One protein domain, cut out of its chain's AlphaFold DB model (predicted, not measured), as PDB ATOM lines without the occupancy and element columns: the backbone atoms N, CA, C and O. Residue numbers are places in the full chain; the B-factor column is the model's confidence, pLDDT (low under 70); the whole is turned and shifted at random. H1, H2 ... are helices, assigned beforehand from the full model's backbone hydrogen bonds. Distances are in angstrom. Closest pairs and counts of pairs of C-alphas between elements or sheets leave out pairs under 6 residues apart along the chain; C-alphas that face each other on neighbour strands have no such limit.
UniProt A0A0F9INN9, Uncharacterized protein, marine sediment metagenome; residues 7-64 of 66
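AT A GLANCE: This is residues 7 to 64 of the 66 residues of an uncharacterized protein of marine sediment metagenome (UniProt A0A0F9INN9). Three helices, H1, H2 and H3, run side by side, up and down, their centres making a triangle; a short fourth helix, H4, sits near the first residues of H1 and near H3, on the side away from H2. The bundle is only loosely closed: H2 packs on both H1 and H3, while H1 and H3 have just one pair of C-alphas within 8 A. The printed part has 58 residues with four named helices, H1, H2, H3 and H4 in that order along the chain, and no named strand; the class is all helix. The whole is compact, with a radius of gyration of the C-alphas of 10.5 A, and it spans 28 by 21 by 16 A along its three main axes.

HOW THE PARTS SIT: H1, residues 7 to 21, and H2, residues 27 to 35, form a helical hairpin. They touch, and their closest C-alphas, those of Ile 16 and Ile 30, are 6.7 A apart. Their lines stand at a shallow tilt of 7 degrees, and they run opposite ways. H2 and H3, residues 39 to 50, form a second helical hairpin. They touch, with the C-alphas of Leu 33 and Phe 42 closest at 6.5 A, and they run opposite ways at a shallow tilt of 13 degrees. H1 and H3 are close but not clearly touching; their closest C-alphas, those of Phe 8 and Pro 39, are 7.0 A apart. They run the same way at a shallow tilt of 21 degrees. H4, residues 59 to 62, is close to H1 but not clearly touching it, with the C-alphas of Phe 8 and Leu 61 closest at 7.6 A. H4 is also close to H3 but not clearly touching it, with the C-alphas of Cys 43 and Leu 61 closest at 6.7 A. H2 and H4 are apart. In H1, H2 and H3 every O i to N i+4 pair is within hydrogen-bond range; H4 is too short for such a pair, and its 1 O i to N i+3 pair is within range.

IN THESE COORDINATES: H1 begins at C-alpha 7, at (79.907, 92.111, 84.264), and measures 21.2 A from first to last C-alpha. H2 measures 12.5 A, and its last C-alpha, 35, is at (79.398, 89.375, 101.397). H3 measures 16.1 A from C-alpha 39 to C-alpha 50. H4 measures 4.9 A and ends at C-alpha 62, at (68.703, 97.700, 86.801).

THE WHOLE: The two C-alphas farthest apart, those of Gln 23 and Gln 63, are 28.2 A from each other. The C-alphas of Thr 7 and Tyr 64, the first and last printed, are 11.2 A apart. The printed part has no cut. The links from H1 to H2 and from H2 to H3 are tight, with 5 and 3 residues; the link from H3 to H4, with 8 residues, is short. The mean pLDDT of the printed part is 88.0, and no printed residue is under 70.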
ATOM      1  N   THR A   7      80.402  90.730  84.260       84.50
ATOM      2  CA  THR A   7      79.907  92.111  84.264       84.50
ATOM      3  C   THR A   7      79.479  92.536  85.664       84.50
ATOM      4  O   THR A   7      80.055  93.471  86.216       84.50
ATOM      5  N   PHE A   8      78.589  91.775  86.310       85.44
ATOM      6  CA  PHE A   8      78.182  92.055  87.689       85.44
ATOM      7  C   PHE A   8      79.372  92.062  88.659       85.44
ATOM      8  O   PHE A   8      79.486  92.948  89.501       85.44
ATOM      9  N   ASN A   9      80.302  91.106  88.540       86.12
ATOM     10  CA  ASN A   9      81.476  91.073  89.417       86.12
ATOM     11  C   ASN A   9      82.388  92.293  89.241       86.12
ATOM     12  O   ASN A   9      83.016  92.707  90.219       86.12
ATOM     13  N   ARG A  10      82.466  92.852  88.025       88.25
ATOM     14  CA  ARG A  10      83.187  94.098  87.758       88.25
ATOM     15  C   ARG A  10      82.485  95.271  88.440       88.25
ATOM     16  O   ARG A  10      83.096  95.885  89.305       88.25
ATOM     17  N   ILE A  11      81.196  95.475  88.162       88.88
ATOM     18  CA  ILE A  11      80.400  96.584  88.721       88.88
ATOM     19  C   ILE A  11      80.371  96.520  90.249       88.88
ATOM     20  O   ILE A  11      80.652  97.501  90.928       88.88
ATOM     21  N   ARG A  12      80.127  95.333  90.821       89.25
ATOM     22  CA  ARG A  12      80.172  95.115  92.272       89.25
ATOM     23  C   ARG A  12      81.510  95.544  92.863       89.25
ATOM     24  O   ARG A  12      81.545  96.103  93.954       89.25
ATOM     25  N   LYS A  13      82.620  95.224  92.190       90.44
ATOM     26  CA  LYS A  13      83.950  95.609  92.658       90.44
ATOM     27  C   LYS A  13      84.120  97.126  92.602       90.44
ATOM     28  O   LYS A  13      84.588  97.672  93.591       90.44
ATOM     29  N   GLU A  14      83.739  97.761  91.497       90.81
ATOM     30  CA  GLU A  14      83.835  99.214  91.313       90.81
ATOM     31  C   GLU A  14      83.034  99.958  92.385       90.81
ATOM     32  O   GLU A  14      83.616 100.728  93.140       90.81
ATOM     33  N   LEU A  15      81.765  99.597  92.589       89.75
ATOM     34  CA  LEU A  15      80.916 100.221  93.607       89.75
ATOM     35  C   LEU A  15      81.484 100.077  95.019       89.75
ATOM     36  O   LEU A  15      81.523 101.033  95.785       89.75
ATOM     37  N   ILE A  16      81.946  98.880  95.389       90.75
ATOM     38  CA  ILE A  16      82.544  98.661  96.712       90.75
ATOM     39  C   ILE A  16      83.835  99.473  96.880       90.75
ATOM     40  O   ILE A  16      84.101  99.944  97.987       90.75
ATOM     41  N   ASP A  17      84.634  99.626  95.824       91.38
ATOM     42  CA  ASP A  17      85.869 100.412  95.844       91.38
ATOM     43  C   ASP A  17      85.564 101.907  96.014       91.38
ATOM     44  O   ASP A  17      86.087 102.530  96.938       91.38
ATOM     45  N   GLU A  18      84.615 102.441  95.240       89.69
ATOM     46  CA  GLU A  18      84.134 103.823  95.358       89.69
ATOM     47  C   GLU A  18      83.584 104.111  96.759       89.69
ATOM     48  O   GLU A  18      83.988 105.073  97.413       89.69
ATOM     49  N   MET A  19      82.738 103.225  97.290       89.31
ATOM     50  CA  MET A  19      82.215 103.352  98.654       89.31
ATOM     51  C   MET A  19      83.320 103.293  99.712       89.31
ATOM     52  O   MET A  19      83.235 103.952 100.748       89.31
ATOM     53  N   THR A  20      84.357 102.488  99.474       89.25
ATOM     54  CA  THR A  20      85.517 102.402 100.368       89.25
ATOM     55  C   THR A  20      86.349 103.684 100.310       89.25
ATOM     56  O   THR A  20      86.860 104.117 101.345       89.25
ATOM     57  N   ALA A  21      86.453 104.311  99.136       89.12
ATOM     58  CA  ALA A  21      87.174 105.561  98.924       89.12
ATOM     59  C   ALA A  21      86.442 106.782  99.505       89.12
ATOM     60  O   ALA A  21      87.100 107.667 100.053       89.12
ATOM     61  N   CYS A  22      85.106 106.808  99.456       82.94
ATOM     62  CA  CYS A  22      84.293 107.958  99.873       82.94
ATOM     63  C   CYS A  22      84.386 108.278 101.382       82.94
ATOM     64  O   CYS A  22      84.041 109.378 101.786       82.94
ATOM     65  N   GLN A  23      84.865 107.357 102.235       76.19
ATOM     66  CA  GLN A  23      84.950 107.452 103.716       76.19
ATOM     67  C   GLN A  23      83.644 107.783 104.476       76.19
ATOM     68  O   GLN A  23      83.585 107.564 105.686       76.19
ATOM     69  N   GLU A  24      82.591 108.235 103.797       85.69
ATOM     70  CA  GLU A  24      81.269 108.549 104.349       85.69
ATOM     71  C   GLU A  24      80.509 107.291 104.793       85.69
ATOM     72  O   GLU A  24      79.721 107.317 105.740       85.69
ATOM     73  N   TYR A  25      80.788 106.152 104.158       86.44
ATOM     74  CA  TYR A  25      80.112 104.894 104.447       86.44
ATOM     75  C   TYR A  25      80.806 104.087 105.548       86.44
ATOM     76  O   TYR A  25      82.025 103.901 105.582       86.44
ATOM     77  N   SER A  26      80.005 103.497 106.439       89.38
ATOM     78  CA  SER A  26      80.531 102.622 107.488       89.38
ATOM     79  C   SER A  26      81.196 101.374 106.897       89.38
ATOM     80  O   SER A  26      80.550 100.583 106.203       89.38
ATOM     81  N   ARG A  27      82.448 101.106 107.296       88.06
ATOM     82  CA  ARG A  27      83.196  99.884 106.933       88.06
ATOM     83  C   ARG A  27      82.407  98.594 107.191       88.06
ATOM     84  O   ARG A  27      82.505  97.644 106.420       88.06
ATOM     85  N   LYS A  28      81.598  98.556 108.259       90.44
ATOM     86  CA  LYS A  28      80.747  97.399 108.597       90.44
ATOM     87  C   LYS A  28      79.632  97.192 107.570       90.44
ATOM     88  O   LYS A  28      79.263  96.054 107.294       90.44
ATOM     89  N   GLY A  29      79.095  98.277 107.024       90.81
ATOM     90  CA  GLY A  29      78.088  98.249 105.971       90.81
ATOM     91  C   GLY A  29      78.645  97.753 104.642       90.81
ATOM     92  O   GLY A  29      78.111  96.807 104.070       90.81
ATOM     93  N   ILE A  30      79.795  98.295 104.236       92.12
ATOM     94  CA  ILE A  30      80.522  97.859 103.034       92.12
ATOM     95  C   ILE A  30      80.872  96.364 103.123       92.12
ATOM     96  O   ILE A  30      80.663  95.614 102.173       92.12
ATOM     97  N   ALA A  31      81.343  95.894 104.285       91.75
ATOM     98  CA  ALA A  31      81.648  94.478 104.492       91.75
ATOM     99  C   ALA A  31      80.414  93.571 104.337       91.75
ATOM    100  O   ALA A  31      80.527  92.483 103.773       91.75
ATOM    101  N   LYS A  32      79.238  94.021 104.800       92.31
ATOM    102  CA  LYS A  32      77.973  93.296 104.605       92.31
ATOM    103  C   LYS A  32      77.584  93.241 103.131       92.31
ATOM    104  O   LYS A  32      77.279  92.157 102.653       92.31
ATOM    105  N   LEU A  33      77.652  94.364 102.413       92.06
ATOM    106  CA  LEU A  33      77.377  94.412 100.973       92.06
ATOM    107  C   LEU A  33      78.311  93.498 100.180       92.06
ATOM    108  O   LEU A  33      77.864  92.728  99.337       92.06
ATOM    109  N   ARG A  34      79.607  93.519 100.499       90.56
ATOM    110  CA  ARG A  34      80.620  92.673  99.853       90.56
ATOM    111  C   ARG A  34      80.354  91.175 100.025       90.56
ATOM    112  O   ARG A  34      80.749  90.390  99.162       90.56
ATOM    113  N   ALA A  35      79.734  90.771 101.133       91.62
ATOM    114  CA  ALA A  35      79.398  89.375 101.397       91.62
ATOM    115  C   ALA A  35      78.229  88.866 100.536       91.62
ATOM    116  O   ALA A  35      78.077  87.655 100.390       91.62
ATOM    117  N   ILE A  36      77.433  89.764  99.947       91.00
ATOM    118  CA  ILE A  36      76.308  89.389  99.094       91.00
ATOM    119  C   ILE A  36      76.843  88.915  97.737       91.00
ATOM    120  O   ILE A  36      77.592  89.610  97.039       91.00
ATOM    121  N   THR A  37      76.491  87.680  97.383       87.12
ATOM    122  CA  THR A  37      76.884  87.037  96.122       87.12
ATOM    123  C   THR A  37      75.781  87.057  95.079       87.12
ATOM    124  O   THR A  37      76.086  86.933  93.896       87.12
ATOM    125  N   ASP A  38      74.530  87.191  95.513       88.62
ATOM    126  CA  ASP A  38      73.377  87.289  94.630       88.62
ATOM    127  C   ASP A  38      73.246  88.721  94.071       88.62
ATOM    128  O   ASP A  38      73.233  89.676  94.855       88.62
ATOM    129  N   PRO A  39      73.173  88.907  92.740       88.38
ATOM    130  CA  PRO A  39      73.080  90.232  92.129       88.38
ATOM    131  C   PRO A  39      71.850  91.028  92.556       88.38
ATOM    132  O   PRO A  39      71.954  92.223  92.832       88.38
ATOM    133  N   LYS A  40      70.696  90.370  92.660       89.12
ATOM    134  CA  LYS A  40      69.423  91.013  92.984       89.12
ATOM    135  C   LYS A  40      69.404  91.476  94.434       89.12
ATOM    136  O   LYS A  40      69.038  92.619  94.721       89.12
ATOM    137  N   GLU A  41      69.850  90.621  95.352       91.62
ATOM    138  CA  GLU A  41      70.028  91.001  96.752       91.62
ATOM    139  C   GLU A  41      71.073  92.104  96.909       91.62
ATOM    140  O   GLU A  41      70.860  93.024  97.698       91.62
ATOM    141  N   PHE A  42      72.175  92.055  96.150       91.69
ATOM    142  CA  PHE A  42      73.210  93.083  96.211       91.69
ATOM    143  C   PHE A  42      72.651  94.442  95.802       91.69
ATOM    144  O   PHE A  42      72.820  95.400  96.549       91.69
ATOM    145  N   CYS A  43      71.949  94.527  94.670       90.00
ATOM    146  CA  CYS A  43      71.388  95.786  94.185       90.00
ATOM    147  C   CYS A  43      70.372  96.365  95.177       90.00
ATOM    148  O   CYS A  43      70.452  97.539  95.534       90.00
ATOM    149  N   ARG A  44      69.472  95.530  95.716       90.31
ATOM    150  CA  ARG A  44      68.503  95.950  96.746       90.31
ATOM    151  C   ARG A  44      69.179  96.432  98.024       90.31
ATOM    152  O   ARG A  44      68.775  97.443  98.598       90.31
ATOM    153  N   ALA A  45      70.198  95.711  98.482       92.06
ATOM    154  CA  ALA A  45      70.956  96.094  99.661       92.06
ATOM    155  C   ALA A  45      71.755  97.379  99.422       92.06
ATOM    156  O   ALA A  45      71.821  98.208 100.324       92.06
ATOM    157  N   TYR A  46      72.335  97.549  98.231       90.69
ATOM    158  CA  TYR A  46      73.089  98.735  97.841       90.69
ATOM    159  C   TYR A  46      72.177  99.961  97.821       90.69
ATOM    160  O   TYR A  46      72.474 100.912  98.532       90.69
ATOM    161  N   MET A  47      71.020  99.903  97.145       90.19
ATOM    162  CA  MET A  47      70.039 101.002  97.138       90.19
ATOM    163  C   MET A  47      69.684 101.453  98.552       90.19
ATOM    164  O   MET A  47      69.803 102.623  98.893       90.19
ATOM    165  N   LYS A  48      69.346 100.499  99.424       90.88
ATOM    166  CA  LYS A  48      69.012 100.789 100.821       90.88
ATOM    167  C   LYS A  48      70.197 101.311 101.636       90.88
ATOM    168  O   LYS A  48      70.005 102.015 102.619       90.88
ATOM    169  N   PHE A  49      71.412 100.890 101.307       90.56
ATOM    170  CA  PHE A  49      72.607 101.266 102.053       90.56
ATOM    171  C   PHE A  49      73.112 102.660 101.682       90.56
ATOM    172  O   PHE A  49      73.585 103.383 102.554       90.56
ATOM    173  N   VAL A  50      73.026 103.005 100.399       87.69
ATOM    174  CA  VAL A  50      73.422 104.305  99.847       87.69
ATOM    175  C   VAL A  50      72.262 105.312  99.908       87.69
ATOM    176  O   VAL A  50      72.480 106.497  99.703       87.69
ATOM    177  N   ASP A  51      71.066 104.842 100.277       89.06
ATOM    178  CA  ASP A  51      69.815 105.607 100.358       89.06
ATOM    179  C   ASP A  51      69.414 106.218  99.007       89.06
ATOM    180  O   ASP A  51      69.097 107.398  98.889       89.06
ATOM    181  N   ILE A  52      69.451 105.387  97.965       87.69
ATOM    182  CA  ILE A  52      69.087 105.755  96.595       87.69
ATOM    183  C   ILE A  52      67.899 104.927  96.098       87.69
ATOM    184  O   ILE A  52      67.581 103.870  96.655       87.69
ATOM    185  N   THR A  53      67.251 105.386  95.028       87.81
ATOM    186  CA  THR A  53      66.131 104.676  94.395       87.81
ATOM    187  C   THR A  53      66.562 103.967  93.109       87.81
ATOM    188  O   THR A  53      67.705 104.089  92.677       87.81
ATOM    189  N   GLU A  54      65.648 103.225  92.473       83.75
ATOM    190  CA  GLU A  54      65.894 102.625  91.151       83.75
ATOM    191  C   GLU A  54      66.279 103.669  90.088       83.75
ATOM    192  O   GLU A  54      67.060 103.375  89.194       83.75
ATOM    193  N   TRP A  55      65.808 104.912  90.218       83.25
ATOM    194  CA  TRP A  55      66.093 105.997  89.276       83.25
ATOM    195  C   TRP A  55      67.546 106.478  89.314       83.25
ATOM    196  O   TRP A  55      68.036 107.048  88.345       83.25
ATOM    197  N   ASP A  56      68.227 106.238  90.433       85.06
ATOM    198  CA  ASP A  56      69.630 106.581  90.661       85.06
ATOM    199  C   ASP A  56      70.559 105.373  90.429       85.06
ATOM    200  O   ASP A  56      71.784 105.483  90.518       85.06
ATOM    201  N   MET A  57      69.984 104.191  90.182       81.19
ATOM    202  CA  MET A  57      70.728 102.955  89.989       81.19
ATOM    203  C   MET A  57      71.320 102.902  88.572       81.19
ATOM    204  O   MET A  57      70.610 103.180  87.607       81.19
ATOM    205  N   PRO A  58      72.591 102.486  88.406       82.69
ATOM    206  CA  PRO A  58      73.162 102.277  87.082       82.69
ATOM    207  C   PRO A  58      72.313 101.309  86.250       82.69
ATOM    208  O   PRO A  58      71.926 100.252  86.753       82.69
ATOM    209  N   ASP A  59      72.101 101.607  84.965       84.69
ATOM    210  CA  ASP A  59      71.345 100.744  84.041       84.69
ATOM    211  C   ASP A  59      71.856  99.295  84.023       84.69
ATOM    212  O   ASP A  59      71.081  98.338  83.973       84.69
ATOM    213  N   GLU A  60      73.175  99.109  84.135       82.62
ATOM    214  CA  GLU A  60      73.783  97.778  84.201       82.62
ATOM    215  C   GLU A  60      73.364  96.989  85.452       82.62
ATOM    216  O   GLU A  60      73.447  95.764  85.438       82.62
ATOM    217  N   LEU A  61      72.937  97.654  86.529       84.69
ATOM    218  CA  LEU A  61      72.381  97.016  87.723       84.69
ATOM    219  C   LEU A  61      70.861  96.851  87.655       84.69
ATOM    220  O   LEU A  61      70.348  95.862  88.181       84.69
ATOM    221  N   LEU A  62      70.157  97.765  86.977       83.75
ATOM    222  CA  LEU A  62      68.703  97.700  86.801       83.75
ATOM    223  C   LEU A  62      68.254  96.371  86.182       83.75
ATOM    224  O   LEU A  62      67.302  95.769  86.675       83.75
ATOM    225  N   GLN A  63      69.010  95.839  85.211       82.56
ATOM    226  CA  GLN A  63      68.724  94.538  84.579       82.56
ATOM    227  C   GLN A  63      68.687  93.341  85.555       82.56
ATOM    228  O   GLN A  63      68.233  92.262  85.181       82.56
ATOM    229  N   TYR A  64      69.208  93.489  86.780       84.25
ATOM    230  CA  TYR A  64      69.251  92.423  87.784       84.25
ATOM    231  C   TYR A  64      68.145  92.538  88.855       84.25
ATOM    232  O   TYR A  64      68.047  91.651  89.708       84.25
TER     233      TYR A  64